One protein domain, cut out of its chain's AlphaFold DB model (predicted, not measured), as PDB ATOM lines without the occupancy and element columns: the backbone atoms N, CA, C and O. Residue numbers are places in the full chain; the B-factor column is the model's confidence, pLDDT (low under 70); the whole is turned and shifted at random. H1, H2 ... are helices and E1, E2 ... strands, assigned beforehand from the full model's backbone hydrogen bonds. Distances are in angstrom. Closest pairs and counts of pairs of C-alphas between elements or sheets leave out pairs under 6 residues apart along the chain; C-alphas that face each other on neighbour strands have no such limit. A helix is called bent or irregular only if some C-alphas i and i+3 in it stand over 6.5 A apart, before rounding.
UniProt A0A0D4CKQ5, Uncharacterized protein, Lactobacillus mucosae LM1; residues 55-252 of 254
ATOM      1  N   ILE A  55     -46.262 -48.007  22.952       97.12
ATOM      2  CA  ILE A  55     -45.378 -48.836  23.772       97.12
ATOM      3  C   ILE A  55     -43.980 -48.864  23.166       97.12
ATOM      4  O   ILE A  55     -43.824 -49.072  21.960       97.12
ATOM      5  N   THR A  56     -42.969 -48.672  24.006       97.50
ATOM      6  CA  THR A  56     -41.564 -48.736  23.603       97.50
ATOM      7  C   THR A  56     -40.671 -49.128  24.778       97.50
ATOM      8  O   THR A  56     -41.034 -48.938  25.933       97.50
ATOM      9  N   ARG A  57     -39.496 -49.687  24.481       97.00
ATOM     10  CA  ARG A  57     -38.372 -49.831  25.428       97.00
ATOM     11  C   ARG A  57     -37.136 -49.059  24.971       97.00
ATOM     12  O   ARG A  57     -36.094 -49.161  25.599       97.00
ATOM     13  N   ASP A  58     -37.247 -48.342  23.856       97.88
ATOM     14  CA  ASP A  58     -36.161 -47.537  23.315       97.88
ATOM     15  C   ASP A  58     -35.875 -46.376  24.269       97.88
ATOM     16  O   ASP A  58     -36.728 -45.503  24.468       97.88
ATOM     17  N   VAL A  59     -34.677 -46.396  24.852       98.12
ATOM     18  CA  VAL A  59     -34.206 -45.398  25.814       98.12
ATOM     19  C   VAL A  59     -34.284 -44.002  25.215       98.12
ATOM     20  O   VAL A  59     -34.762 -43.102  25.891       98.12
ATOM     21  N   ASN A  60     -33.940 -43.808  23.939       98.25
ATOM     22  CA  ASN A  60     -33.957 -42.478  23.325       98.25
ATOM     23  C   ASN A  60     -35.378 -41.911  23.246       98.25
ATOM     24  O   ASN A  60     -35.604 -40.719  23.448       98.25
ATOM     25  N   VAL A  61     -36.363 -42.774  22.979       98.25
ATOM     26  CA  VAL A  61     -37.773 -42.366  22.941       98.25
ATOM     27  C   VAL A  61     -38.286 -42.058  24.346       98.25
ATOM     28  O   VAL A  61     -39.000 -41.074  24.527       98.25
ATOM     29  N   ILE A  62     -37.944 -42.888  25.334       98.44
ATOM     30  CA  ILE A  62     -38.357 -42.683  26.729       98.44
ATOM     31  C   ILE A  62     -37.695 -41.427  27.301       98.44
ATOM     32  O   ILE A  62     -38.388 -40.619  27.911       98.44
ATOM     33  N   GLN A  63     -36.408 -41.220  27.034       98.50
ATOM     34  CA  GLN A  63     -35.649 -40.041  27.430       98.50
ATOM     35  C   GLN A  63     -36.250 -38.769  26.849       98.50
ATOM     36  O   GLN A  63     -36.532 -37.840  27.593       98.50
ATOM     37  N   LYS A  64     -36.544 -38.745  25.543       98.31
ATOM     38  CA  LYS A  64     -37.196 -37.583  24.935       98.31
ATOM     39  C   LYS A  64     -38.533 -37.270  25.616       98.31
ATOM     40  O   LYS A  64     -38.821 -36.118  25.907       98.31
ATOM     41  N   ARG A  65     -39.353 -38.295  25.880       97.94
ATOM     42  CA  ARG A  65     -40.636 -38.122  26.583       97.94
ATOM     43  C   ARG A  65     -40.442 -37.643  28.023       97.94
ATOM     44  O   ARG A  65     -41.291 -36.912  28.517       97.94
ATOM     45  N   TYR A  66     -39.368 -38.065  28.685       98.50
ATOM     46  CA  TYR A  66     -39.012 -37.619  30.028       98.50
ATOM     47  C   TYR A  66     -38.601 -36.149  30.032       98.50
ATOM     48  O   TYR A  66     -39.189 -35.383  30.788       98.50
ATOM     49  N   ASP A  67     -37.685 -35.757  29.145       98.44
ATOM     50  CA  ASP A  67     -37.235 -34.373  28.987       98.44
ATOM     51  C   ASP A  67     -38.420 -33.446  28.663       98.44
ATOM     52  O   ASP A  67     -38.598 -32.411  29.302       98.44
ATOM     53  N   ASP A  68     -39.288 -33.850  27.727       97.88
ATOM     54  CA  ASP A  68     -40.511 -33.109  27.391       97.88
ATOM     55  C   ASP A  68     -41.431 -32.968  28.628       97.88
ATOM     56  O   ASP A  68     -41.951 -31.887  28.903       97.88
ATOM     57  N   ALA A  69     -41.608 -34.045  29.402       98.06
ATOM     58  CA  ALA A  69     -42.485 -34.072  30.570       98.06
ATOM     59  C   ALA A  69     -41.990 -33.202  31.734       98.06
ATOM     60  O   ALA A  69     -42.789 -32.479  32.330       98.06
ATOM     61  N   VAL A  70     -40.702 -33.265  32.082       98.25
ATOM     62  CA  VAL A  70     -40.148 -32.456  33.182       98.25
ATOM     63  C   VAL A  70     -40.108 -30.975  32.824       98.25
ATOM     64  O   VAL A  70     -40.459 -30.156  33.668       98.25
ATOM     65  N   ASN A  71     -39.788 -30.634  31.569       97.81
ATOM     66  CA  ASN A  71     -39.836 -29.253  31.090       97.81
ATOM     67  C   ASN A  71     -41.262 -28.700  31.161       97.81
ATOM     68  O   ASN A  71     -41.483 -27.634  31.727       97.81
ATOM     69  N   GLN A  72     -42.246 -29.449  30.654       97.00
ATOM     70  CA  GLN A  72     -43.639 -29.013  30.688       97.00
ATOM     71  C   GLN A  72     -44.162 -28.883  32.129       97.00
ATOM     72  O   GLN A  72     -44.830 -27.904  32.454       97.00
ATOM     73  N   TYR A  73     -43.841 -29.829  33.017       97.25
ATOM     74  CA  TYR A  73     -44.237 -29.720  34.421       97.25
ATOM     75  C   TYR A  73     -43.606 -28.495  35.094       97.25
ATOM     76  O   TYR A  73     -44.294 -27.777  35.819       97.25
ATOM     77  N   GLN A  74     -42.330 -28.210  34.821       97.75
ATOM     78  CA  GLN A  74     -41.653 -27.021  35.334       97.75
ATOM     79  C   GLN A  74     -42.269 -25.727  34.790       97.75
ATOM     80  O   GLN A  74     -42.450 -24.780  35.550       97.75
ATOM     81  N   GLU A  75     -42.638 -25.676  33.509       95.62
ATOM     82  CA  GLU A  75     -43.341 -24.529  32.922       95.62
ATOM     83  C   GLU A  75     -44.712 -24.296  33.577       95.62
ATOM     84  O   GLU A  75     -45.095 -23.153  33.833       95.62
ATOM     85  N   GLU A  76     -45.451 -25.371  33.871       93.62
ATOM     86  CA  GLU A  76     -46.793 -25.302  34.458       93.62
ATOM     87  C   GLU A  76     -46.783 -24.958  35.959       93.62
ATOM     88  O   GLU A  76     -47.695 -24.284  36.443       93.62
ATOM     89  N   THR A  77     -45.770 -25.413  36.700       94.19
ATOM     90  CA  THR A  77     -45.757 -25.376  38.178       94.19
ATOM     91  C   THR A  77     -44.645 -24.517  38.778       94.19
ATOM     92  O   THR A  77     -44.740 -24.111  39.936       94.19
ATOM     93  N   GLY A  78     -43.595 -24.222  38.012       96.81
ATOM     94  CA  GLY A  78     -42.350 -23.626  38.502       96.81
ATOM     95  C   GLY A  78     -41.411 -24.612  39.209       96.81
ATOM     96  O   GLY A  78     -40.390 -24.180  39.742       96.81
ATOM     97  N   ILE A  79     -41.732 -25.909  39.238       97.12
ATOM     98  CA  ILE A  79     -41.011 -26.924  40.016       97.12
ATOM     99  C   ILE A  79     -40.009 -27.671  39.138       97.12
ATOM    100  O   ILE A  79     -40.372 -28.296  38.143       97.12
ATOM    101  N   ASP A  80     -38.741 -27.656  39.548       97.69
ATOM    102  CA  ASP A  80     -37.672 -28.426  38.911       97.69
ATOM    103  C   ASP A  80     -37.588 -29.839  39.507       97.69
ATOM    104  O   ASP A  80     -36.920 -30.106  40.512       97.69
ATOM    105  N   VAL A  81     -38.287 -30.765  38.857       97.06
ATOM    106  CA  VAL A  81     -38.360 -32.174  39.256       97.06
ATOM    107  C   VAL A  81     -37.007 -32.893  39.131       97.06
ATOM    108  O   VAL A  81     -36.734 -33.796  39.925       97.06
ATOM    109  N   ILE A  82     -36.141 -32.495  38.191       97.12
ATOM    110  CA  ILE A  82     -34.796 -33.081  38.046       97.12
ATOM    111  C   ILE A  82     -33.971 -32.755  39.292       97.12
ATOM    112  O   ILE A  82     -33.409 -33.657  39.917       97.12
ATOM    113  N   THR A  83     -33.943 -31.481  39.687       97.12
ATOM    114  CA  THR A  83     -33.214 -31.037  40.881       97.12
ATOM    115  C   THR A  83     -33.746 -31.726  42.138       97.12
ATOM    116  O   THR A  83     -32.966 -32.317  42.886       97.12
ATOM    117  N   LEU A  84     -35.072 -31.784  42.326       96.06
ATOM    118  CA  LEU A  84     -35.672 -32.498  43.462       96.06
ATOM    119  C   LEU A  84     -35.285 -33.984  43.501       96.06
ATOM    120  O   LEU A  84     -35.051 -34.539  44.580       96.06
ATOM    121  N   MET A  85     -35.217 -34.651  42.345       94.44
ATOM    122  CA  MET A  85     -34.776 -36.044  42.260       94.44
ATOM    123  C   MET A  85     -33.294 -36.210  42.599       94.44
ATOM    124  O   MET A  85     -32.947 -37.156  43.305       94.44
ATOM    125  N   HIS A  86     -32.421 -35.326  42.120       93.88
ATOM    126  CA  HIS A  86     -30.989 -35.377  42.420       93.88
ATOM    127  C   HIS A  86     -30.693 -35.096  43.899       93.88
ATOM    128  O   HIS A  86     -29.863 -35.775  44.498       93.88
ATOM    129  N   GLU A  87     -31.401 -34.145  44.507       93.69
ATOM    130  CA  GLU A  87     -31.210 -33.762  45.911       93.69
ATOM    131  C   GLU A  87     -31.915 -34.696  46.905       93.69
ATOM    132  O   GLU A  87     -31.688 -34.612  48.109       93.69
ATOM    133  N   GLY A  88     -32.773 -35.599  46.421       90.44
ATOM    134  CA  GLY A  88     -33.536 -36.513  47.273       90.44
ATOM    135  C   GLY A  88     -34.775 -35.899  47.927       90.44
ATOM    136  O   GLY A  88     -35.385 -36.551  48.771       90.44
ATOM    137  N   ASN A  89     -35.182 -34.706  47.492       92.75
ATOM    138  CA  ASN A  89     -36.330 -33.954  48.006       92.75
ATOM    139  C   ASN A  89     -37.636 -34.227  47.241       92.75
ATOM    140  O   ASN A  89     -38.680 -33.679  47.573       92.75
ATOM    141  N   PHE A  90     -37.599 -35.080  46.215       94.00
ATOM    142  CA  PHE A  90     -38.778 -35.402  45.404       94.00
ATOM    143  C   PHE A  90     -39.856 -36.202  46.155       94.00
ATOM    144  O   PHE A  90     -41.022 -36.183  45.768       94.00
ATOM    145  N   VAL A  91     -39.472 -36.920  47.215       92.12
ATOM    146  CA  VAL A  91     -40.366 -37.771  48.013       92.12
ATOM    147  C   VAL A  91     -40.418 -37.269  49.448       92.12
ATOM    148  O   VAL A  91     -39.379 -37.177  50.102       92.12
ATOM    149  N   ASP A  92     -41.627 -37.068  49.970       90.56
ATOM    150  CA  ASP A  92     -41.869 -36.716  51.369       90.56
ATOM    151  C   ASP A  92     -42.736 -37.785  52.049       90.56
ATOM    152  O   ASP A  92     -43.945 -37.901  51.854       90.56
ATOM    153  N   THR A  93     -42.104 -38.578  52.916       89.00
ATOM    154  CA  THR A  93     -42.797 -39.637  53.668       89.00
ATOM    155  C   THR A  93     -43.776 -39.124  54.719       89.00
ATOM    156  O   THR A  93     -44.591 -39.912  55.208       89.00
ATOM    157  N   SER A  94     -43.680 -37.849  55.105       87.69
ATOM    158  CA  SER A  94     -44.651 -37.196  55.978       87.69
ATOM    159  C   SER A  94     -45.909 -36.780  55.221       87.69
ATOM    160  O   SER A  94     -46.952 -36.679  55.838       87.69
ATOM    161  N   LYS A  95     -45.864 -36.645  53.891       87.12
ATOM    162  CA  LYS A  95     -47.040 -36.390  53.045       87.12
ATOM    163  C   LYS A  95     -47.137 -37.440  51.937       87.12
ATOM    164  O   LYS A  95     -47.050 -37.130  50.754       87.12
ATOM    165  N   PRO A  96     -47.334 -38.723  52.286       83.44
ATOM    166  CA  PRO A  96     -47.041 -39.837  51.389       83.44
ATOM    167  C   PRO A  96     -47.874 -39.870  50.096       83.44
ATOM    168  O   PRO A  96     -47.440 -40.513  49.145       83.44
ATOM    169  N   TYR A  97     -49.042 -39.218  50.040       84.88
ATOM    170  CA  TYR A  97     -49.914 -39.141  48.850       84.88
ATOM    171  C   TYR A  97     -49.939 -37.764  48.179       84.88
ATOM    172  O   TYR A  97     -50.644 -37.598  47.172       84.88
ATOM    173  N   ASP A  98     -49.228 -36.802  48.762       88.31
ATOM    174  CA  ASP A  98     -49.307 -35.378  48.435       88.31
ATOM    175  C   ASP A  98     -47.923 -34.715  48.358       88.31
ATOM    176  O   ASP A  98     -47.802 -33.497  48.376       88.31
ATOM    177  N   ASP A  99     -46.869 -35.529  48.274       93.56
ATOM    178  CA  ASP A  99     -45.526 -35.078  47.941       93.56
ATOM    179  C   ASP A  99     -45.404 -34.744  46.446       93.56
ATOM    180  O   ASP A  99     -46.245 -35.126  45.623       93.56
ATOM    181  N   GLU A 100     -44.317 -34.069  46.069       95.94
ATOM    182  CA  GLU A 100     -44.095 -33.671  44.673       95.94
ATOM    183  C   GLU A 100     -44.038 -34.867  43.721       95.94
ATOM    184  O   GLU A 100     -44.526 -34.796  42.590       95.94
ATOM    185  N   LYS A 101     -43.532 -36.018  44.178       96.12
ATOM    186  CA  LYS A 101     -43.620 -37.249  43.396       96.12
ATOM    187  C   LYS A 101     -45.066 -37.646  43.122       96.12
ATOM    188  O   LYS A 101     -45.397 -37.979  41.984       96.12
ATOM    189  N   ALA A 102     -45.938 -37.652  44.125       94.69
ATOM    190  CA  ALA A 102     -47.341 -37.982  43.927       94.69
ATOM    191  C   ALA A 102     -48.020 -37.009  42.950       94.69
ATOM    192  O   ALA A 102     -48.793 -37.459  42.097       94.69
ATOM    193  N   HIS A 103     -47.722 -35.709  43.032       96.50
ATOM    194  CA  HIS A 103     -48.240 -34.702  42.097       96.50
ATOM    195  C   HIS A 103     -47.744 -34.940  40.671       96.50
ATOM    196  O   HIS A 103     -48.565 -35.078  39.760       96.50
ATOM    197  N   PHE A 104     -46.435 -35.109  40.486       97.88
ATOM    198  CA  PHE A 104     -45.834 -35.365  39.179       97.88
ATOM    199  C   PHE A 104     -46.336 -36.668  38.545       97.88
ATOM    200  O   PHE A 104     -46.651 -36.699  37.357       97.88
ATOM    201  N   ILE A 105     -46.490 -37.749  39.319       97.56
ATOM    202  CA  ILE A 105     -47.017 -39.018  38.798       97.56
ATOM    203  C   ILE A 105     -48.483 -38.885  38.376       97.56
ATOM    204  O   ILE A 105     -48.839 -39.339  37.289       97.56
ATOM    205  N   LYS A 106     -49.340 -38.242  39.183       96.00
ATOM    206  CA  LYS A 106     -50.743 -37.987  38.801       96.00
ATOM    207  C   LYS A 106     -50.818 -37.126  37.537       96.00
ATOM    208  O   LYS A 106     -51.649 -37.386  36.664       96.00
ATOM    209  N   TRP A 107     -49.941 -36.129  37.427       96.25
ATOM    210  CA  TRP A 107     -49.810 -35.298  36.236       96.25
ATOM    211  C   TRP A 107     -49.392 -36.132  35.016       96.25
ATOM    212  O   TRP A 107     -50.099 -36.120  34.012       96.25
ATOM    213  N   LEU A 108     -48.349 -36.960  35.124       97.06
ATOM    214  CA  LEU A 108     -47.895 -37.861  34.058       97.06
ATOM    215  C   LEU A 108     -48.980 -38.844  33.610       97.06
ATOM    216  O   LEU A 108     -49.214 -39.018  32.416       97.06
ATOM    217  N   MET A 109     -49.677 -39.481  34.555       95.19
ATOM    218  CA  MET A 109     -50.802 -40.369  34.247       95.19
ATOM    219  C   MET A 109     -51.856 -39.628  33.419       95.19
ATOM    220  O   MET A 109     -52.342 -40.164  32.421       95.19
ATOM    221  N   ARG A 110     -52.162 -38.377  33.784       93.50
ATOM    222  CA  ARG A 110     -53.106 -37.534  33.047       93.50
ATOM    223  C   ARG A 110     -52.636 -37.218  31.633       93.50
ATOM    224  O   ARG A 110     -53.413 -37.413  30.697       93.50
ATOM    225  N   GLN A 111     -51.384 -36.791  31.475       91.56
ATOM    226  CA  GLN A 111     -50.783 -36.490  30.169       91.56
ATOM    227  C   GLN A 111     -50.653 -37.726  29.268       91.56
ATOM    228  O   GLN A 111     -50.544 -37.597  28.050       91.56
ATOM    229  N   ASN A 112     -50.735 -38.929  29.841       93.00
ATOM    230  CA  ASN A 112     -50.616 -40.193  29.116       93.00
ATOM    231  C   ASN A 112     -51.955 -40.947  28.999       93.00
ATOM    232  O   ASN A 112     -51.977 -42.101  28.572       93.00
ATOM    233  N   GLY A 113     -53.076 -40.299  29.338       91.00
ATOM    234  CA  GLY A 113     -54.424 -40.840  29.153       91.00
ATOM    235  C   GLY A 113     -54.823 -41.925  30.158       91.00
ATOM    236  O   GLY A 113     -55.764 -42.669  29.904       91.00
ATOM    237  N   TYR A 114     -54.148 -42.035  31.305       93.56
ATOM    238  CA  TYR A 114     -54.411 -43.048  32.342       93.56
ATOM    239  C   TYR A 114     -55.486 -42.580  33.335       93.56
ATOM    240  O   TYR A 114     -55.379 -42.762  34.548       93.56
ATOM    241  N   ASN A 115     -56.537 -41.958  32.800       88.69
ATOM    242  CA  ASN A 115     -57.624 -41.335  33.562       88.69
ATOM    243  C   ASN A 115     -58.774 -42.313  33.838       88.69
ATOM    244  O   ASN A 115     -59.768 -41.946  34.459       88.69
ATOM    245  N   GLU A 116     -58.675 -43.537  33.321       90.25
ATOM    246  CA  GLU A 116     -59.698 -44.561  33.477       90.25
ATOM    247  C   GLU A 116     -59.704 -45.126  34.903       90.25
ATOM    248  O   GLU A 116     -58.660 -45.376  35.512       90.25
ATOM    249  N   ILE A 117     -60.908 -45.385  35.405       94.00
ATOM    250  CA  ILE A 117     -61.134 -46.182  36.610       94.00
ATOM    251  C   ILE A 117     -61.140 -47.683  36.268       94.00
ATOM    252  O   ILE A 117     -61.437 -48.050  35.125       94.00
ATOM    253  N   PRO A 118     -60.866 -48.566  37.243       95.75
ATOM    254  CA  PRO A 118     -61.071 -50.002  37.110       95.75
ATOM    255  C   PRO A 118     -62.456 -50.371  36.572       95.75
ATOM    256  O   PRO A 118     -63.488 -49.860  37.017       95.75
ATOM    257  N   LYS A 119     -62.478 -51.308  35.625       95.50
ATOM    258  CA  LYS A 119     -63.658 -51.678  34.846       95.50
ATOM    259  C   LYS A 119     -64.564 -52.647  35.617       95.50
ATOM    260  O   LYS A 119     -64.099 -53.718  36.021       95.50
ATOM    261  N   PRO A 120     -65.861 -52.333  35.796       96.19
ATOM    262  CA  PRO A 120     -66.832 -53.319  36.252       96.19
ATOM    263  C   PRO A 120     -67.053 -54.370  35.164       96.19
ATOM    264  O   PRO A 120     -67.394 -54.033  34.030       96.19
ATOM    265  N   VAL A 121     -66.921 -55.646  35.512       96.12
ATOM    266  CA  VAL A 121     -67.134 -56.766  34.586       96.12
ATOM    267  C   VAL A 121     -68.064 -57.814  35.189       96.12
ATOM    268  O   VAL A 121     -68.128 -57.981  36.405       96.12
ATOM    269  N   LYS A 122     -68.785 -58.551  34.338       95.62
ATOM    270  CA  LYS A 122     -69.590 -59.714  34.769       95.62
ATOM    271  C   LYS A 122     -68.742 -60.973  34.970       95.62
ATOM    272  O   LYS A 122     -69.132 -61.880  35.696       95.62
ATOM    273  N   LYS A 123     -67.596 -61.031  34.296       95.31
ATOM    274  CA  LYS A 123     -66.602 -62.099  34.367       95.31
ATOM    275  C   LYS A 123     -65.239 -61.478  34.087       95.31
ATOM    276  O   LYS A 123     -65.132 -60.684  33.157       95.31
ATOM    277  N   TYR A 124     -64.234 -61.847  34.871       96.88
ATOM    278  CA  TYR A 124     -62.859 -61.424  34.628       96.88
ATOM    279  C   TYR A 124     -62.357 -61.921  33.271       96.88
ATOM    280  O   TYR A 124     -62.583 -63.082  32.915       96.88
ATOM    281  N   SER A 125     -61.682 -61.044  32.530       96.00
ATOM    282  CA  SER A 125     -61.055 -61.396  31.251       96.00
ATOM    283  C   SER A 125     -59.687 -62.047  31.454       96.00
ATOM    284  O   SER A 125     -59.324 -62.969  30.725       96.00
ATOM    285  N   GLY A 126     -58.948 -61.600  32.473       94.75
ATOM    286  CA  GLY A 126     -57.552 -61.966  32.661       94.75
ATOM    287  C   GLY A 126     -57.211 -62.501  34.050       94.75
ATOM    288  O   GLY A 126     -57.894 -63.350  34.624       94.75
ATOM    289  N   LYS A 127     -56.060 -62.070  34.561       96.00
ATOM    290  CA  LYS A 127     -55.369 -62.700  35.692       96.00
ATOM    291  C   LYS A 127     -55.934 -62.225  37.025       96.00
ATOM    292  O   LYS A 127     -55.861 -61.039  37.325       96.00
ATOM    293  N   LEU A 128     -56.390 -63.163  37.855       97.25
ATOM    294  CA  LEU A 128     -56.823 -62.889  39.226       97.25
ATOM    295  C   LEU A 128     -55.673 -62.338  40.082       97.25
ATOM    296  O   LEU A 128     -54.580 -62.909  40.114       97.25
ATOM    297  N   VAL A 129     -55.945 -61.250  40.793       96.62
ATOM    298  CA  VAL A 129     -55.026 -60.586  41.718       96.62
ATOM    299  C   VAL A 129     -55.783 -60.059  42.934       96.62
ATOM    300  O   VAL A 129     -57.006 -59.933  42.947       96.62
ATOM    301  N   TYR A 130     -55.035 -59.731  43.977       94.50
ATOM    302  CA  TYR A 130     -55.578 -59.332  45.264       94.50
ATOM    303  C   TYR A 130     -54.935 -58.044  45.761       94.50
ATOM    304  O   TYR A 130     -53.735 -57.814  45.578       94.50
ATOM    305  N   ARG A 131     -55.730 -57.235  46.462       91.12
ATOM    306  CA  ARG A 131     -55.277 -56.028  47.156       91.12
ATOM    307  C   ARG A 131     -55.698 -56.079  48.617       91.12
ATOM    308  O   ARG A 131     -56.887 -56.185  48.909       91.12
ATOM    309  N   GLY A 132     -54.719 -55.992  49.512       87.62
ATOM    310  CA  GLY A 132     -54.940 -55.809  50.944       87.62
ATOM    311  C   GLY A 132     -54.870 -54.331  51.311       87.62
ATOM    312  O   GLY A 132     -53.957 -53.637  50.861       87.62
ATOM    313  N   VAL A 133     -55.824 -53.860  52.107       87.00
ATOM    314  CA  VAL A 133     -55.892 -52.483  52.609       87.00
ATOM    315  C   VAL A 133     -56.264 -52.527  54.088       87.00
ATOM    316  O   VAL A 133     -57.192 -53.240  54.448       87.00
ATOM    317  N   ASN A 134     -55.541 -51.799  54.934       83.06
ATOM    318  CA  ASN A 134     -55.918 -51.583  56.333       83.06
ATOM    319  C   ASN A 134     -56.632 -50.239  56.467       83.06
ATOM    320  O   ASN A 134     -56.458 -49.366  55.613       83.06
ATOM    321  N   ASP A 135     -57.365 -50.071  57.562       81.88
ATOM    322  CA  ASP A 135     -57.811 -48.753  57.990       81.88
ATOM    323  C   ASP A 135     -56.604 -47.840  58.249       81.88
ATOM    324  O   ASP A 135     -55.483 -48.286  58.529       81.88
ATOM    325  N   SER A 136     -56.856 -46.546  58.144       74.25
ATOM    326  CA  SER A 136     -55.955 -45.470  58.540       74.25
ATOM    327  C   SER A 136     -56.699 -44.512  59.458       74.25
ATOM    328  O   SER A 136     -57.924 -44.572  59.525       74.25
ATOM    329  N   ASP A 137     -55.963 -43.621  60.119       74.62
ATOM    330  CA  ASP A 137     -56.519 -42.677  61.099       74.62
ATOM    331  C   ASP A 137     -57.701 -41.857  60.543       74.62
ATOM    332  O   ASP A 137     -58.643 -41.569  61.276       74.62
ATOM    333  N   ASP A 138     -57.689 -41.570  59.237       72.31
ATOM    334  CA  ASP A 138     -58.659 -40.684  58.579       72.31
ATOM    335  C   ASP A 138     -59.558 -41.393  57.552       72.31
ATOM    336  O   ASP A 138     -60.363 -40.741  56.884       72.31
ATOM    337  N   LYS A 139     -59.375 -42.703  57.338       80.00
ATOM    338  CA  LYS A 139     -60.071 -43.414  56.257       80.00
ATOM    339  C   LYS A 139     -60.147 -44.912  56.470       80.00
ATOM    340  O   LYS A 139     -59.117 -45.570  56.666       80.00
ATOM    341  N   GLU A 140     -61.347 -45.454  56.315       87.38
ATOM    342  CA  GLU A 140     -61.586 -46.889  56.385       87.38
ATOM    343  C   GLU A 140     -61.068 -47.613  55.133       87.38
ATOM    344  O   GLU A 140     -61.078 -47.104  54.004       87.38
ATOM    345  N   ALA A 141     -60.674 -48.875  55.293       86.94
ATOM    346  CA  ALA A 141     -60.296 -49.740  54.182       86.94
ATOM    347  C   ALA A 141     -61.428 -49.874  53.145       86.94
ATOM    348  O   ALA A 141     -61.164 -50.003  51.946       86.94
ATOM    349  N   SER A 142     -62.687 -49.824  53.593       89.38
ATOM    350  CA  SER A 142     -63.891 -49.882  52.755       89.38
ATOM    351  C   SER A 142     -63.944 -48.701  51.775       89.38
ATOM    352  O   SER A 142     -64.134 -48.888  50.568       89.38
ATOM    353  N   GLU A 143     -63.665 -47.498  52.271       89.31
ATOM    354  CA  GLU A 143     -63.620 -46.256  51.508       89.31
ATOM    355  C   GLU A 143     -62.467 -46.260  50.504       89.31
ATOM    356  O   GLU A 143     -62.630 -45.807  49.373       89.31
ATOM    357  N   TYR A 144     -61.310 -46.831  50.856       86.50
ATOM    358  CA  TYR A 144     -60.209 -47.019  49.902       86.50
ATOM    359  C   TYR A 144     -60.591 -47.916  48.725       86.50
ATOM    360  O   TYR A 144     -60.240 -47.622  47.580       86.50
ATOM    361  N   ILE A 145     -61.297 -49.018  48.990       90.31
ATOM    362  CA  ILE A 145     -61.778 -49.908  47.930       90.31
ATOM    363  C   ILE A 145     -62.838 -49.213  47.074       90.31
ATOM    364  O   ILE A 145     -62.835 -49.385  45.855       90.31
ATOM    365  N   ASN A 146     -63.723 -48.422  47.681       91.56
ATOM    366  CA  ASN A 146     -64.727 -47.664  46.944       91.56
ATOM    367  C   ASN A 146     -64.099 -46.579  46.058       91.56
ATOM    368  O   ASN A 146     -64.458 -46.456  44.887       91.56
ATOM    369  N   ASP A 147     -63.115 -45.849  46.575       90.62
ATOM    370  CA  ASP A 147     -62.368 -44.854  45.809       90.62
ATOM    371  C   ASP A 147     -61.676 -45.485  44.610       90.62
ATOM    372  O   ASP A 147     -61.803 -44.978  43.500       90.62
ATOM    373  N   LEU A 148     -61.049 -46.649  44.792       90.56
ATOM    374  CA  LEU A 148     -60.440 -47.373  43.682       90.56
ATOM    375  C   LEU A 148     -61.456 -47.728  42.584       90.56
ATOM    376  O   LEU A 148     -61.071 -47.823  41.430       90.56
ATOM    377  N   LYS A 149     -62.742 -47.910  42.904       92.88
ATOM    378  CA  LYS A 149     -63.798 -48.200  41.913       92.88
ATOM    379  C   LYS A 149     -64.417 -46.953  41.286       92.88
ATOM    380  O   LYS A 149     -65.157 -47.095  40.318       92.88
ATOM    381  N   THR A 150     -64.193 -45.769  41.848       89.12
ATOM    382  CA  THR A 150     -64.976 -44.564  41.519       89.12
ATOM    383  C   THR A 150     -64.127 -43.351  41.153       89.12
ATOM    384  O   THR A 150     -64.643 -42.432  40.522       89.12
ATOM    385  N   LYS A 151     -62.835 -43.344  41.492       88.44
ATOM    386  CA  LYS A 151     -61.924 -42.215  41.290       88.44
ATOM    387  C   LYS A 151     -60.692 -42.642  40.480       88.44
ATOM    388  O   LYS A 151     -60.179 -43.744  40.678       88.44
ATOM    389  N   PRO A 152     -60.195 -41.790  39.567       88.12
ATOM    390  CA  PRO A 152     -58.932 -42.037  38.884       88.12
ATOM    391  C   PRO A 152     -57.733 -41.746  39.798       88.12
ATOM    392  O   PRO A 152     -57.863 -41.128  40.855       88.12
ATOM    393  N   PHE A 153     -56.545 -42.158  39.354       87.31
ATOM    394  CA  PHE A 153     -55.258 -41.838  39.989       87.31
ATOM    395  C   PHE A 153     -55.121 -42.245  41.466       87.31
ATOM    396  O   PHE A 153     -54.439 -41.574  42.244       87.31
ATOM    397  N   CYS A 154     -55.733 -43.364  41.864       88.25
ATOM    398  CA  CYS A 154     -55.587 -43.946  43.201       88.25
ATOM    399  C   CYS A 154     -54.195 -44.576  43.417       88.25
ATOM    400  O   CYS A 154     -54.065 -45.788  43.600       88.25
ATOM    401  N   ILE A 155     -53.144 -43.758  43.371       89.00
ATOM    402  CA  ILE A 155     -51.760 -44.186  43.577       89.00
ATOM    403  C   ILE A 155     -51.473 -44.473  45.057       89.00
ATOM    404  O   ILE A 155     -52.024 -43.841  45.954       89.00
ATOM    405  N   SER A 156     -50.594 -45.438  45.319       87.19
ATOM    406  CA  SER A 156     -50.034 -45.706  46.647       87.19
ATOM    407  C   SER A 156     -49.144 -44.564  47.127       87.19
ATOM    408  O   SER A 156     -48.516 -43.919  46.294       87.19
ATOM    409  N   GLY A 157     -48.996 -44.395  48.442       85.62
ATOM    410  CA  GLY A 157     -48.124 -43.369  49.006       85.62
ATOM    411  C   GLY A 157     -46.674 -43.811  49.231       85.62
ATOM    412  O   GLY A 157     -46.315 -44.956  48.923       85.62
ATOM    413  N   ALA A 158     -45.858 -42.905  49.785       86.50
ATOM    414  CA  ALA A 158     -44.425 -43.084  50.077       86.50
ATOM    415  C   ALA A 158     -44.063 -44.451  50.661       86.50
ATOM    416  O   ALA A 158     -44.782 -45.002  51.491       86.50
ATOM    417  N   ASP A 159     -42.950 -45.011  50.172       85.62
ATOM    418  CA  ASP A 159     -42.381 -46.304  50.580       85.62
ATOM    419  C   ASP A 159     -43.312 -47.536  50.465       85.62
ATOM    420  O   ASP A 159     -42.998 -48.615  50.967       85.62
ATOM    421  N   SER A 160     -44.433 -47.443  49.740       78.19
ATOM    422  CA  SER A 160     -45.388 -48.561  49.632       78.19
ATOM    423  C   SER A 160     -44.971 -49.664  48.648       78.19
ATOM    424  O   SER A 160     -45.444 -50.797  48.749       78.19
ATOM    425  N   SER A 161     -44.109 -49.361  47.672       83.19
ATOM    426  CA  SER A 161     -43.737 -50.291  46.600       83.19
ATOM    427  C   SER A 161     -42.345 -49.995  46.049       83.19
ATOM    428  O   SER A 161     -42.005 -48.850  45.774       83.19
ATOM    429  N   SER A 162     -41.546 -51.034  45.794       85.88
ATOM    430  CA  SER A 162     -40.246 -50.893  45.115       85.88
ATOM    431  C   SER A 162     -40.369 -50.696  43.595       85.88
ATOM    432  O   SER A 162     -39.372 -50.835  42.896       85.88
ATOM    433  N   ALA A 163     -41.584 -50.535  43.069       91.06
ATOM    434  CA  ALA A 163     -41.873 -50.319  41.652       91.06
ATOM    435  C   ALA A 163     -42.517 -48.942  41.400       91.06
ATOM    436  O   ALA A 163     -43.145 -48.741  40.363       91.06
ATOM    437  N   GLY A 164     -42.378 -48.025  42.364       92.56
ATOM    438  CA  GLY A 164     -42.951 -46.681  42.330       92.56
ATOM    439  C   GLY A 164     -44.400 -46.605  42.805       92.56
ATOM    440  O   GLY A 164     -44.912 -47.522  43.452       92.56
ATOM    441  N   ARG A 165     -45.030 -45.475  42.495       93.25
ATOM    442  CA  ARG A 165     -46.402 -45.082  42.816       93.25
ATOM    443  C   ARG A 165     -47.391 -45.743  41.857       93.25
ATOM    444  O   ARG A 165     -47.177 -45.766  40.649       93.25
ATOM    445  N   GLY A 166     -48.482 -46.284  42.385       93.88
ATOM    446  CA  GLY A 166     -49.567 -46.864  41.586       93.88
ATOM    447  C   GLY A 166     -50.488 -47.746  42.423       93.88
ATOM    448  O   GLY A 166     -50.453 -47.712  43.656       93.88
ATOM    449  N   ILE A 167     -51.337 -48.538  41.775       94.38
ATOM    450  CA  ILE A 167     -52.237 -49.466  42.463       94.38
ATOM    451  C   ILE A 167     -51.515 -50.804  42.625       94.38
ATOM    452  O   ILE A 167     -51.409 -51.609  41.700       94.38
ATOM    453  N   TYR A 168     -51.006 -51.042  43.830       92.12
ATOM    454  CA  TYR A 168     -50.314 -52.283  44.163       92.12
ATOM    455  C   TYR A 168     -51.282 -53.460  44.378       92.12
ATOM    456  O   TYR A 168     -52.182 -53.380  45.225       92.12
ATOM    457  N   VAL A 169     -51.063 -54.552  43.642       93.81
ATOM    458  CA  VAL A 169     -51.809 -55.821  43.725       93.81
ATOM    459  C   VAL A 169     -50.859 -57.024  43.610       93.81
ATOM    460  O   VAL A 169     -49.731 -56.901  43.127       93.81
ATOM    461  N   THR A 170     -51.286 -58.203  44.064       94.19
ATOM    462  CA  THR A 170     -50.478 -59.440  44.039       94.19
ATOM    463  C   THR A 170     -51.292 -60.647  43.585       94.19
ATOM    464  O   THR A 170     -52.467 -60.767  43.919       94.19
ATOM    465  N   GLU A 171     -50.669 -61.577  42.865       93.12
ATOM    466  CA  GLU A 171     -51.251 -62.899  42.572       93.12
ATOM    467  C   GLU A 171     -51.411 -63.762  43.830       93.12
ATOM    468  O   GLU A 171     -52.279 -64.632  43.889       93.12
ATOM    469  N   TRP A 172     -50.562 -63.561  44.842       87.62
ATOM    470  CA  TRP A 172     -50.504 -64.461  45.988       87.62
ATOM    471  C   TRP A 172     -51.244 -63.875  47.190       87.62
ATOM    472  O   TRP A 172     -50.702 -63.072  47.944       87.62
ATOM    473  N   LYS A 173     -52.480 -64.334  47.423       84.44
ATOM    474  CA  LYS A 173     -53.306 -63.920  48.576       84.44
ATOM    475  C   LYS A 173     -52.602 -64.112  49.927       84.44
ATOM    476  O   LYS A 173     -52.890 -63.392  50.879       84.44
ATOM    477  N   GLY A 174     -51.655 -65.048  50.024       80.69
ATOM    478  CA  GLY A 174     -50.870 -65.257  51.240       80.69
ATOM    479  C   GLY A 174     -50.000 -64.059  51.648       80.69
ATOM    480  O   GLY A 174     -49.794 -63.873  52.846       80.69
ATOM    481  N   ASP A 175     -49.583 -63.199  50.704       76.75
ATOM    482  CA  ASP A 175     -48.792 -61.981  50.983       76.75
ATOM    483  C   ASP A 175     -49.623 -60.991  51.802       76.75
ATOM    484  O   ASP A 175     -49.102 -60.079  52.447       76.75
ATOM    485  N   LEU A 176     -50.945 -61.168  51.760       81.19
ATOM    486  CA  LEU A 176     -51.912 -60.292  52.381       81.19
ATOM    487  C   LEU A 176     -52.291 -60.741  53.797       81.19
ATOM    488  O   LEU A 176     -53.069 -60.064  54.459       81.19
ATOM    489  N   LYS A 177     -51.690 -61.820  54.321       77.19
ATOM    490  CA  LYS A 177     -51.882 -62.256  55.718       77.19
ATOM    491  C   LYS A 177     -51.490 -61.194  56.750       77.19
ATOM    492  O   LYS A 177     -51.879 -61.318  57.904       77.19
ATOM    493  N   LYS A 178     -50.722 -60.174  56.356       77.88
ATOM    494  CA  LYS A 178     -50.381 -59.017  57.198       77.88
ATOM    495  C   LYS A 178     -51.534 -58.020  57.383       77.88
ATOM    496  O   LYS A 178     -51.507 -57.259  58.340       77.88
ATOM    497  N   TYR A 179     -52.565 -58.055  56.536       78.06
ATOM    498  CA  TYR A 179     -53.752 -57.192  56.627       78.06
ATOM    499  C   TYR A 179     -54.866 -57.861  57.454       78.06
ATOM    500  O   TYR A 179     -56.015 -57.908  57.029       78.06
ATOM    501  N   LYS A 180     -54.527 -58.452  58.612       68.31
ATOM    502  CA  LYS A 180     -55.446 -59.309  59.399       68.31
ATOM    503  C   LYS A 180     -56.736 -58.607  59.831       68.31
ATOM    504  O   LYS A 180     -57.758 -59.271  59.943       68.31
ATOM    505  N   ASN A 181     -56.662 -57.296  60.047       75.94
ATOM    506  CA  ASN A 181     -57.784 -56.453  60.461       75.94
ATOM    507  C   ASN A 181     -58.261 -55.531  59.325       75.94
ATOM    508  O   ASN A 181     -59.047 -54.628  59.564       75.94
ATOM    509  N   GLY A 182     -57.744 -55.726  58.110       83.44
ATOM    510  CA  GLY A 182     -58.085 -54.940  56.935       83.44
ATOM    511  C   GLY A 182     -58.982 -55.699  55.960       83.44
ATOM    512  O   GLY A 182     -59.410 -56.829  56.199       83.44
ATOM    513  N   ILE A 183     -59.221 -55.091  54.802       88.38
ATOM    514  CA  ILE A 183     -59.955 -55.696  53.694       88.38
ATOM    515  C   ILE A 183     -58.973 -56.303  52.697       88.38
ATOM    516  O   ILE A 183     -58.064 -55.641  52.195       88.38
ATOM    517  N   ILE A 184     -59.209 -57.567  52.347       90.31
ATOM    518  CA  ILE A 184     -58.610 -58.203  51.174       90.31
ATOM    519  C   ILE A 184     -59.668 -58.236  50.076       90.31
ATOM    520  O   ILE A 184     -60.688 -58.907  50.203       90.31
ATOM    521  N   SER A 185     -59.400 -57.524  48.989       91.31
ATOM    522  CA  SER A 185     -60.284 -57.407  47.831       91.31
ATOM    523  C   SER A 185     -59.720 -58.156  46.625       91.31
ATOM    524  O   SER A 185     -58.501 -58.249  46.449       91.31
ATOM    525  N   GLU A 186     -60.619 -58.703  45.813       95.56
ATOM    526  CA  GLU A 186     -60.315 -59.470  44.605       95.56
ATOM    527  C   GLU A 186     -60.540 -58.624  43.348       95.56
ATOM    528  O   GLU A 186     -61.527 -57.891  43.237       95.56
ATOM    529  N   TRP A 187     -59.605 -58.731  42.410       97.25
ATOM    530  CA  TRP A 187     -59.562 -57.979  41.160       97.25
ATOM    531  C   TRP A 187     -58.988 -58.865  40.056       97.25
ATOM    532  O   TRP A 187     -58.401 -59.909  40.338       97.25
ATOM    533  N   ALA A 188     -59.065 -58.423  38.806       98.00
ATOM    534  CA  ALA A 188     -58.275 -59.024  37.739       98.00
ATOM    535  C   ALA A 188     -57.509 -57.981  36.934       98.00
ATOM    536  O   ALA A 188     -57.950 -56.847  36.778       98.00
ATOM    537  N   ILE A 189     -56.348 -58.376  36.425       98.06
ATOM    538  CA  ILE A 189     -55.633 -57.639  35.388       98.06
ATOM    539  C   ILE A 189     -56.177 -58.110  34.042       98.06
ATOM    540  O   ILE A 189     -56.117 -59.306  33.752       98.06
ATOM    541  N   SER A 190     -56.680 -57.175  33.242       97.00
ATOM    542  CA  SER A 190     -57.192 -57.431  31.898       97.00
ATOM    543  C   SER A 190     -56.110 -58.011  30.978       97.00
ATOM    544  O   SER A 190     -54.929 -57.680  31.099       97.00
ATOM    545  N   ASP A 191     -56.503 -58.878  30.049       94.81
ATOM    546  CA  ASP A 191     -55.609 -59.529  29.080       94.81
ATOM    547  C   ASP A 191     -54.954 -58.552  28.085       94.81
ATOM    548  O   ASP A 191     -53.876 -58.834  27.561       94.81
ATOM    549  N   ILE A 192     -55.548 -57.372  27.888       93.62
ATOM    550  CA  ILE A 192     -54.997 -56.290  27.057       93.62
ATOM    551  C   ILE A 192     -53.883 -55.483  27.746       93.62
ATOM    552  O   ILE A 192     -53.326 -54.561  27.141       93.62
ATOM    553  N   ALA A 193     -53.590 -55.760  29.021       96.88
ATOM    554  CA  ALA A 193     -52.642 -54.980  29.804       96.88
ATOM    555  C   ALA A 193     -51.204 -55.148  29.298       96.88
ATOM    556  O   ALA A 193     -50.679 -56.255  29.177       96.88
ATOM    557  N   ASN A 194     -50.517 -54.026  29.096       97.81
ATOM    558  CA  ASN A 194     -49.116 -54.017  28.698       97.81
ATOM    559  C   ASN A 194     -48.237 -53.943  29.939       97.81
ATOM    560  O   ASN A 194     -48.312 -52.987  30.714       97.81
ATOM    561  N   VAL A 195     -47.381 -54.947  30.105       98.00
ATOM    562  CA  VAL A 195     -46.580 -55.136  31.316       98.00
ATOM    563  C   VAL A 195     -45.102 -54.890  31.025       98.00
ATOM    564  O   VAL A 195     -44.532 -55.480  30.106       98.00
ATOM    565  N   LEU A 196     -44.467 -54.055  31.846       98.38
ATOM    566  CA  LEU A 196     -43.015 -53.883  31.897       98.38
ATOM    567  C   LEU A 196     -42.467 -54.548  33.160       98.38
ATOM    568  O   LEU A 196     -43.053 -54.429  34.236       98.38
ATOM    569  N   TRP A 197     -41.341 -55.251  33.064       98.06
ATOM    570  CA  TRP A 197     -40.698 -55.786  34.261       98.06
ATOM    571  C   TRP A 197     -39.904 -54.694  34.970       98.06
ATOM    572  O   TRP A 197     -39.242 -53.883  34.333       98.06
ATOM    573  N   LEU A 198     -39.893 -54.716  36.304       96.75
ATOM    574  CA  LEU A 198     -39.082 -53.786  37.094       96.75
ATOM    575  C   LEU A 198     -37.584 -53.878  36.749       96.75
ATOM    576  O   LEU A 198     -36.873 -52.885  36.855       96.75
ATOM    577  N   SER A 199     -37.096 -55.058  36.350       96.56
ATOM    578  CA  SER A 199     -35.727 -55.223  35.845       96.56
ATOM    579  C   SER A 199     -35.495 -54.427  34.564       96.56
ATOM    580  O   SER A 199     -34.479 -53.755  34.463       96.56
ATOM    581  N   ASP A 200     -36.454 -54.427  33.639       98.06
ATOM    582  CA  ASP A 200     -36.354 -53.669  32.390       98.06
ATOM    583  C   ASP A 200     -36.337 -52.159  32.675       98.06
ATOM    584  O   ASP A 200     -35.554 -51.433  32.071       98.06
ATOM    585  N   CYS A 201     -37.129 -51.685  33.648       98.00
ATOM    586  CA  CYS A 201     -37.064 -50.288  34.097       98.00
ATOM    587  C   CYS A 201     -35.663 -49.911  34.595       98.00
ATOM    588  O   CYS A 201     -35.191 -48.818  34.310       98.00
ATOM    589  N   LYS A 202     -35.003 -50.807  35.341       96.12
ATOM    590  CA  LYS A 202     -33.642 -50.569  35.841       96.12
ATOM    591  C   LYS A 202     -32.624 -50.504  34.715       96.12
ATOM    592  O   LYS A 202     -31.730 -49.676  34.795       96.12
ATOM    593  N   GLU A 203     -32.739 -51.370  33.712       97.56
ATOM    594  CA  GLU A 203     -31.834 -51.340  32.561       97.56
ATOM    595  C   GLU A 203     -32.021 -50.056  31.752       97.56
ATOM    596  O   GLU A 203     -31.043 -49.362  31.511       97.56
ATOM    597  N   ILE A 204     -33.266 -49.672  31.450       98.38
ATOM    598  CA  ILE A 204     -33.572 -48.408  30.757       98.38
ATOM    599  C   ILE A 204     -32.997 -47.211  31.524       98.38
ATOM    600  O   ILE A 204     -32.373 -46.341  30.930       98.38
ATOM    601  N   ALA A 205     -33.177 -47.179  32.847       97.62
ATOM    602  CA  ALA A 205     -32.738 -46.062  33.675       97.62
ATOM    603  C   ALA A 205     -31.220 -45.836  33.684       97.62
ATOM    604  O   ALA A 205     -30.796 -44.718  33.953       97.62
ATOM    605  N   LYS A 206     -30.400 -46.869  33.433       97.00
ATOM    606  CA  LYS A 206     -28.929 -46.731  33.415       97.00
ATOM    607  C   LYS A 206     -28.443 -45.839  32.280       97.00
ATOM    608  O   LYS A 206     -27.420 -45.183  32.431       97.00
ATOM    609  N   ASP A 207     -29.184 -45.839  31.178       97.50
ATOM    610  CA  ASP A 207     -28.834 -45.126  29.955       97.50
ATOM    611  C   ASP A 207     -29.603 -43.799  29.820       97.50
ATOM    612  O   ASP A 207     -29.448 -43.091  28.827       97.50
ATOM    613  N   MET A 208     -30.435 -43.452  30.811       97.81
ATOM    614  CA  MET A 208     -31.142 -42.174  30.863       97.81
ATOM    615  C   MET A 208     -30.278 -41.083  31.504       97.81
ATOM    616  O   MET A 208     -29.655 -41.294  32.545       97.81
ATOM    617  N   HIS A 209     -30.281 -39.884  30.920       96.44
ATOM    618  CA  HIS A 209     -29.631 -38.703  31.492       96.44
ATOM    619  C   HIS A 209     -30.588 -37.914  32.387       96.44
ATOM    620  O   HIS A 209     -31.802 -37.921  32.180       96.44
ATOM    621  N   ASN A 210     -30.027 -37.207  33.375       95.19
ATOM    622  CA  ASN A 210     -30.765 -36.383  34.345       95.19
ATOM    623  C   ASN A 210     -31.886 -37.131  35.080       95.19
ATOM    624  O   ASN A 210     -32.869 -36.532  35.503       95.19
ATOM    625  N   PHE A 211     -31.745 -38.449  35.213       97.12
ATOM    626  CA  PHE A 211     -32.757 -39.305  35.800       97.12
ATOM    627  C   PHE A 211     -32.174 -40.103  36.964       97.12
ATOM    628  O   PHE A 211     -31.299 -40.952  36.793       97.12
ATOM    629  N   THR A 212     -32.715 -39.888  38.160       95.88
ATOM    630  CA  THR A 212     -32.410 -40.728  39.320       95.88
ATOM    631  C   THR A 212     -33.416 -41.863  39.403       95.88
ATOM    632  O   THR A 212     -34.589 -41.634  39.699       95.88
ATOM    633  N   PHE A 213     -32.975 -43.113  39.218       94.25
ATOM    634  CA  PHE A 213     -33.873 -44.268  39.347       94.25
ATOM    635  C   PHE A 213     -34.443 -44.422  40.760       94.25
ATOM    636  O   PHE A 213     -35.610 -44.780  40.921       94.25
ATOM    637  N   SER A 214     -33.633 -44.198  41.795       84.62
ATOM    638  CA  SER A 214     -34.115 -44.148  43.173       84.62
ATOM    639  C   SER A 214     -33.058 -43.610  44.129       84.62
ATOM    640  O   SER A 214     -31.896 -43.988  44.017       84.62
ATOM    641  N   ASN A 215     -33.492 -42.859  45.142       77.00
ATOM    642  CA  ASN A 215     -32.698 -42.556  46.343       77.00
ATOM    643  C   ASN A 215     -33.063 -43.458  47.537       77.00
ATOM    644  O   ASN A 215     -32.534 -43.300  48.634       77.00
ATOM    645  N   ARG A 216     -34.013 -44.388  47.355       80.44
ATOM    646  CA  ARG A 216     -34.594 -45.227  48.418       80.44
ATOM    647  C   ARG A 216     -34.817 -46.668  47.937       80.44
ATOM    648  O   ARG A 216     -34.935 -46.934  46.741       80.44
ATOM    649  N   LEU A 217     -34.867 -47.638  48.852       78.25
ATOM    650  CA  LEU A 217     -35.121 -49.049  48.491       78.25
ATOM    651  C   LEU A 217     -36.569 -49.283  48.039       78.25
ATOM    652  O   LEU A 217     -36.836 -50.061  47.118       78.25
ATOM    653  N   MET A 218     -37.490 -48.607  48.713       83.12
ATOM    654  CA  MET A 218     -38.895 -48.520  48.354       83.12
ATOM    655  C   MET A 218     -39.114 -47.171  47.674       83.12
ATOM    656  O   MET A 218     -38.370 -46.235  47.935       83.12
ATOM    657  N   ASP A 219     -40.102 -47.085  46.787       85.62
ATOM    658  CA  ASP A 219     -40.484 -45.849  46.102       85.62
ATOM    659  C   ASP A 219     -39.544 -45.355  44.987       85.62
ATOM    660  O   ASP A 219     -39.291 -44.164  44.816       85.62
ATOM    661  N   THR A 220     -39.061 -46.290  44.174       93.81
ATOM    662  CA  THR A 220     -38.274 -46.007  42.961       93.81
ATOM    663  C   THR A 220     -39.060 -45.202  41.923       93.81
ATOM    664  O   THR A 220     -40.285 -45.297  41.881       93.81
ATOM    665  N   ASN A 221     -38.377 -44.557  40.985       97.06
ATOM    666  CA  ASN A 221     -38.961 -43.830  39.852       97.06
ATOM    667  C   ASN A 221     -39.271 -44.723  38.630       97.06
ATOM    668  O   ASN A 221     -39.362 -44.265  37.493       97.06
ATOM    669  N   ALA A 222     -39.433 -46.032  38.846       97.44
ATOM    670  CA  ALA A 222     -39.815 -46.972  37.793       97.44
ATOM    671  C   ALA A 222     -41.184 -46.634  37.169       97.44
ATOM    672  O   ALA A 222     -41.388 -46.890  35.986       97.44
ATOM    673  N   ASP A 223     -42.093 -46.054  37.957       97.44
ATOM    674  CA  ASP A 223     -43.398 -45.520  37.542       97.44
ATOM    675  C   ASP A 223     -43.278 -44.498  36.404       97.44
ATOM    676  O   ASP A 223     -43.986 -44.636  35.406       97.44
ATOM    677  N   ILE A 224     -42.332 -43.557  36.491       98.44
ATOM    678  CA  ILE A 224     -42.039 -42.580  35.432       98.44
ATOM    679  C   ILE A 224     -41.689 -43.307  34.124       98.44
ATOM    680  O   ILE A 224     -42.309 -43.058  33.091       98.44
ATOM    681  N   ILE A 225     -40.767 -44.275  34.169       98.50
ATOM    682  CA  ILE A 225     -40.373 -45.068  32.990       98.50
ATOM    683  C   ILE A 225     -41.554 -45.876  32.442       98.50
ATOM    684  O   ILE A 225     -41.758 -45.931  31.231       98.50
ATOM    685  N   GLY A 226     -42.347 -46.499  33.317       98.38
ATOM    686  CA  GLY A 226     -43.518 -47.275  32.917       98.38
ATOM    687  C   GLY A 226     -44.554 -46.422  32.181       98.38
ATOM    688  O   GLY A 226     -44.988 -46.796  31.089       98.38
ATOM    689  N   ILE A 227     -44.896 -45.256  32.734       98.44
ATOM    690  CA  ILE A 227     -45.874 -44.326  32.152       98.44
ATOM    691  C   ILE A 227     -45.360 -43.765  30.820       98.44
ATOM    692  O   ILE A 227     -46.062 -43.833  29.806       98.44
ATOM    693  N   LEU A 228     -44.122 -43.260  30.785       98.25
ATOM    694  CA  LEU A 228     -43.524 -42.678  29.580       98.25
ATOM    695  C   LEU A 228     -43.230 -43.727  28.503       98.25
ATOM    696  O   LEU A 228     -43.301 -43.426  27.313       98.25
ATOM    697  N   GLY A 229     -42.968 -44.975  28.889       98.00
ATOM    698  CA  GLY A 229     -42.846 -46.119  27.987       98.00
ATOM    699  C   GLY A 229     -44.183 -46.604  27.417       98.00
ATOM    700  O   GLY A 229     -44.178 -47.383  26.466       98.00
ATOM    701  N   GLY A 230     -45.319 -46.131  27.946       97.50
ATOM    702  CA  GLY A 230     -46.663 -46.533  27.526       97.50
ATOM    703  C   GLY A 230     -47.125 -47.876  28.090       97.50
ATOM    704  O   GLY A 230     -47.967 -48.541  27.488       97.50
ATOM    705  N   TYR A 231     -46.585 -48.301  29.229       98.50
ATOM    706  CA  TYR A 231     -47.003 -49.523  29.911       98.50
ATOM    707  C   TYR A 231     -48.088 -49.246  30.938       98.50
ATOM    708  O   TYR A 231     -48.102 -48.203  31.590       98.50
ATOM    709  N   ASP A 232     -48.998 -50.201  31.089       98.12
ATOM    710  CA  ASP A 232     -50.098 -50.110  32.043       98.12
ATOM    711  C   ASP A 232     -49.664 -50.555  33.441       98.12
ATOM    712  O   ASP A 232     -50.281 -50.172  34.433       98.12
ATOM    713  N   ILE A 233     -48.641 -51.411  33.523       98.31
ATOM    714  CA  ILE A 233     -48.250 -52.096  34.754       98.31
ATOM    715  C   ILE A 233     -46.736 -52.297  34.811       98.31
ATOM    716  O   ILE A 233     -46.116 -52.685  33.818       98.31
ATOM    717  N   ILE A 234     -46.165 -52.134  36.007       98.19
ATOM    718  CA  ILE A 234     -44.808 -52.586  36.332       98.19
ATOM    719  C   ILE A 234     -44.887 -53.841  37.197       98.19
ATOM    720  O   ILE A 234     -45.538 -53.848  38.244       98.19
ATOM    721  N   LYS A 235     -44.207 -54.912  36.784       96.38
ATOM    722  CA  LYS A 235     -44.248 -56.218  37.453       96.38
ATOM    723  C   LYS A 235     -42.928 -56.569  38.139       96.38
ATOM    724  O   LYS A 235     -41.847 -56.384  37.581       96.38
ATOM    725  N   LYS A 236     -43.021 -57.154  39.337       92.50
ATOM    726  CA  LYS A 236     -41.901 -57.749  40.086       92.50
ATOM    727  C   LYS A 236     -42.343 -59.076  40.705       92.50
ATOM    728  O   LYS A 236     -43.028 -59.092  41.726       92.50
ATOM    729  N   GLY A 237     -41.935 -60.196  40.113       91.31
ATOM    730  CA  GLY A 237     -42.390 -61.520  40.554       91.31
ATOM    731  C   GLY A 237     -43.914 -61.641  40.452       91.31
ATOM    732  O   GLY A 237     -44.474 -61.408  39.387       91.31
ATOM    733  N   THR A 238     -44.582 -61.958  41.560       91.38
ATOM    734  CA  THR A 238     -46.053 -62.070  41.671       91.38
ATOM    735  C   THR A 238     -46.765 -60.737  41.923       91.38
ATOM    736  O   THR A 238     -47.986 -60.712  42.074       91.38
ATOM    737  N   LYS A 239     -46.014 -59.634  42.004       93.50
ATOM    738  CA  LYS A 239     -46.490 -58.315  42.429       93.50
ATOM    739  C   LYS A 239     -46.585 -57.371  41.240       93.50
ATOM    740  O   LYS A 239     -45.701 -57.361  40.379       93.50
ATOM    741  N   TYR A 240     -47.620 -56.548  41.240       95.38
ATOM    742  CA  TYR A 240     -47.953 -55.629  40.161       95.38
ATOM    743  C   TYR A 240     -48.179 -54.235  40.730       95.38
ATOM    744  O   TYR A 240     -48.940 -54.070  41.682       95.38
ATOM    745  N   ASN A 241     -47.531 -53.241  40.134       96.31
ATOM    746  CA  ASN A 241     -47.837 -51.836  40.337       96.31
ATOM    747  C   ASN A 241     -48.607 -51.335  39.113       96.31
ATOM    748  O   ASN A 241     -48.013 -51.116  38.055       96.31
ATOM    749  N   VAL A 242     -49.931 -51.245  39.227       97.56
ATOM    750  CA  VAL A 242     -50.810 -50.844  38.125       97.56
ATOM    751  C   VAL A 242     -50.810 -49.320  38.009       97.56
ATOM    752  O   VAL A 242     -51.168 -48.615  38.951       97.56
ATOM    753  N   LEU A 243     -50.390 -48.830  36.848       97.25
ATOM    754  CA  LEU A 243     -50.278 -47.415  36.493       97.25
ATOM    755  C   LEU A 243     -51.524 -46.929  35.747       97.25
ATOM    756  O   LEU A 243     -51.900 -45.774  35.867       97.25
ATOM    757  N   ASN A 244     -52.177 -47.797  34.975       96.31
ATOM    758  CA  ASN A 244     -53.415 -47.465  34.274       96.31
ATOM    759  C   ASN A 244     -54.602 -48.173  34.937       96.31
ATOM    760  O   ASN A 244     -54.720 -49.394  34.857       96.31
ATOM    761  N   GLY A 245     -55.503 -47.420  35.572       94.81
ATOM    762  CA  GLY A 245     -56.689 -47.993  36.218       94.81
ATOM    763  C   GLY A 245     -57.588 -48.764  35.245       94.81
ATOM    764  O   GLY A 245     -58.164 -49.779  35.627       94.81
ATOM    765  N   GLY A 246     -57.623 -48.369  33.968       94.94
ATOM    766  CA  GLY A 246     -58.466 -48.975  32.934       94.94
ATOM    767  C   GLY A 246     -58.122 -50.418  32.554       94.94
ATOM    768  O   GLY A 246     -58.882 -51.030  31.800       94.94
ATOM    769  N   VAL A 247     -57.011 -50.978  33.050       96.94
ATOM    770  CA  VAL A 247     -56.669 -52.402  32.867       96.94
ATOM    771  C   VAL A 247     -56.934 -53.260  34.105       96.94
ATOM    772  O   VAL A 247     -56.664 -54.460  34.082       96.94
ATOM    773  N   LEU A 248     -57.440 -52.667  35.188       97.69
ATOM    774  CA  LEU A 248     -57.871 -53.393  36.377       97.69
ATOM    775  C   LEU A 248     -59.381 -53.628  36.311       97.69
ATOM    776  O   LEU A 248     -60.139 -52.743  35.930       97.69
ATOM    777  N   GLU A 249     -59.829 -54.811  36.701       97.94
ATOM    778  CA  GLU A 249     -61.222 -55.241  36.623       97.94
ATOM    779  C   GLU A 249     -61.753 -55.626  38.002       97.94
ATOM    780  O   GLU A 249     -61.035 -56.205  38.823       97.94
ATOM    781  N   TRP A 250     -63.039 -55.376  38.242       96.75
ATOM    782  CA  TRP A 250     -63.755 -55.856  39.425       96.75
ATOM    783  C   TRP A 250     -65.095 -56.489  39.043       96.75
ATOM    784  O   TRP A 250     -65.770 -56.027  38.122       96.75
ATOM    785  N   LEU A 251     -65.492 -57.551  39.753       94.69
ATOM    786  CA  LEU A 251     -66.773 -58.211  39.507       94.69
ATOM    787  C   LEU A 251     -67.933 -57.335  39.977       94.69
ATOM    788  O   LEU A 251     -68.089 -57.071  41.169       94.69
ATOM    789  N   ASN A 252     -68.777 -56.936  39.031       88.06
ATOM    790  CA  ASN A 252     -70.060 -56.314  39.309       88.06
ATOM    791  C   ASN A 252     -71.148 -57.384  39.201       88.06
ATOM    792  O   ASN A 252     -71.649 -57.665  38.115       88.06
TER     793      ASN A 252
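This is residues 55 to 252 of the 254 residues of an uncharacterized protein of Lactobacillus mucosae LM1 (UniProt A0A0D4CKQ5). Two small four-stranded sheets stand partly face to face with their strands crossed, and a cluster of helices, H1, H2, H3, H6 and H7, makes the end away from the sheet E1 E8 E4 E2. H7 packs on the other sheet, E3 E7 E6 E5, while H4 and H5 cover opposite faces of the first. The printed part has 198 residues with seven named helices and eight named strands, in the order H1 H2 H3 E1 E2 H4 E3 H5 E4 E5 H6 H7 E6 E7 E8; both sheets are mixed, and so is the class, helices and strands. The whole is compact, with a radius of gyration of the C-alphas of 16.2 A and spans of 42 by 36 by 28 A.

One sheet holds E1, residues 119 to 121, E8, 248 to 251, E4, 183 to 189, 18.9 A long, and E2, 127 to 133, 19.8 A. The other holds E3, 167 to 170, E7, 239 to 242, E6, 233 to 236, and E5, 195 to 197. The helices are H1, 59 to 77, 26.2 A, from C-alpha 59 at (-34.206, -45.398, 25.814); H2, 81 to 87; H3, 100 to 111, 16.2 A; H4, 141 to 150, 14.5 A; H5, 173 to 178; H6, 198 to 206, 12.9 A; and H7, 222 to 228. E8 ends at C-alpha 251, (-66.773, -58.211, 39.507).

The strongly twisted sheet E1 E8 E4 E2 has E4 and E2 antiparallel, N 129 to O 187 at 2.8 A. H4 and H5 give it three layers, helices on both faces: H5 is over E2 at a height of 8.1 A. The sheets form a sandwich, two sheets face to face, their strands at 85 degrees. E6 and E7 are a hairpin, N 241 to O 234 at 2.8 A. E5, H6 H7, E6 form a strand-helix-strand unit, parallel neighbour strands joined through helices, with a right-handed crossover. H7 is the hub and touches H6 (Cys 201 and Ala 222 the closest C-alphas, 5.7 A), H3 (Met 109 and Ile 227, 6.7 A) and H1 (Ile 62 and Leu 228, 5.9 A). H2 touches H1 about perpendicular at 81 degrees, C-alphas 70 and 81 closest at 6.3 A. Each helix but irregular H5, where C-alphas 175 and 178 are 7.1 A apart, has its O i to N i+4 pairs within hydrogen-bond range; H5 has 0 of 2, and 2 of 3 O i to N i+3.

The C-alphas of Glu 87 and Lys 122 are the farthest apart, 47.7 A. The printed part has no cut. The links H2 to H3, H4 to E3 and H6 to H7 are long. Mean pLDDT of the printed part is 92.6; residue 180 is under 70.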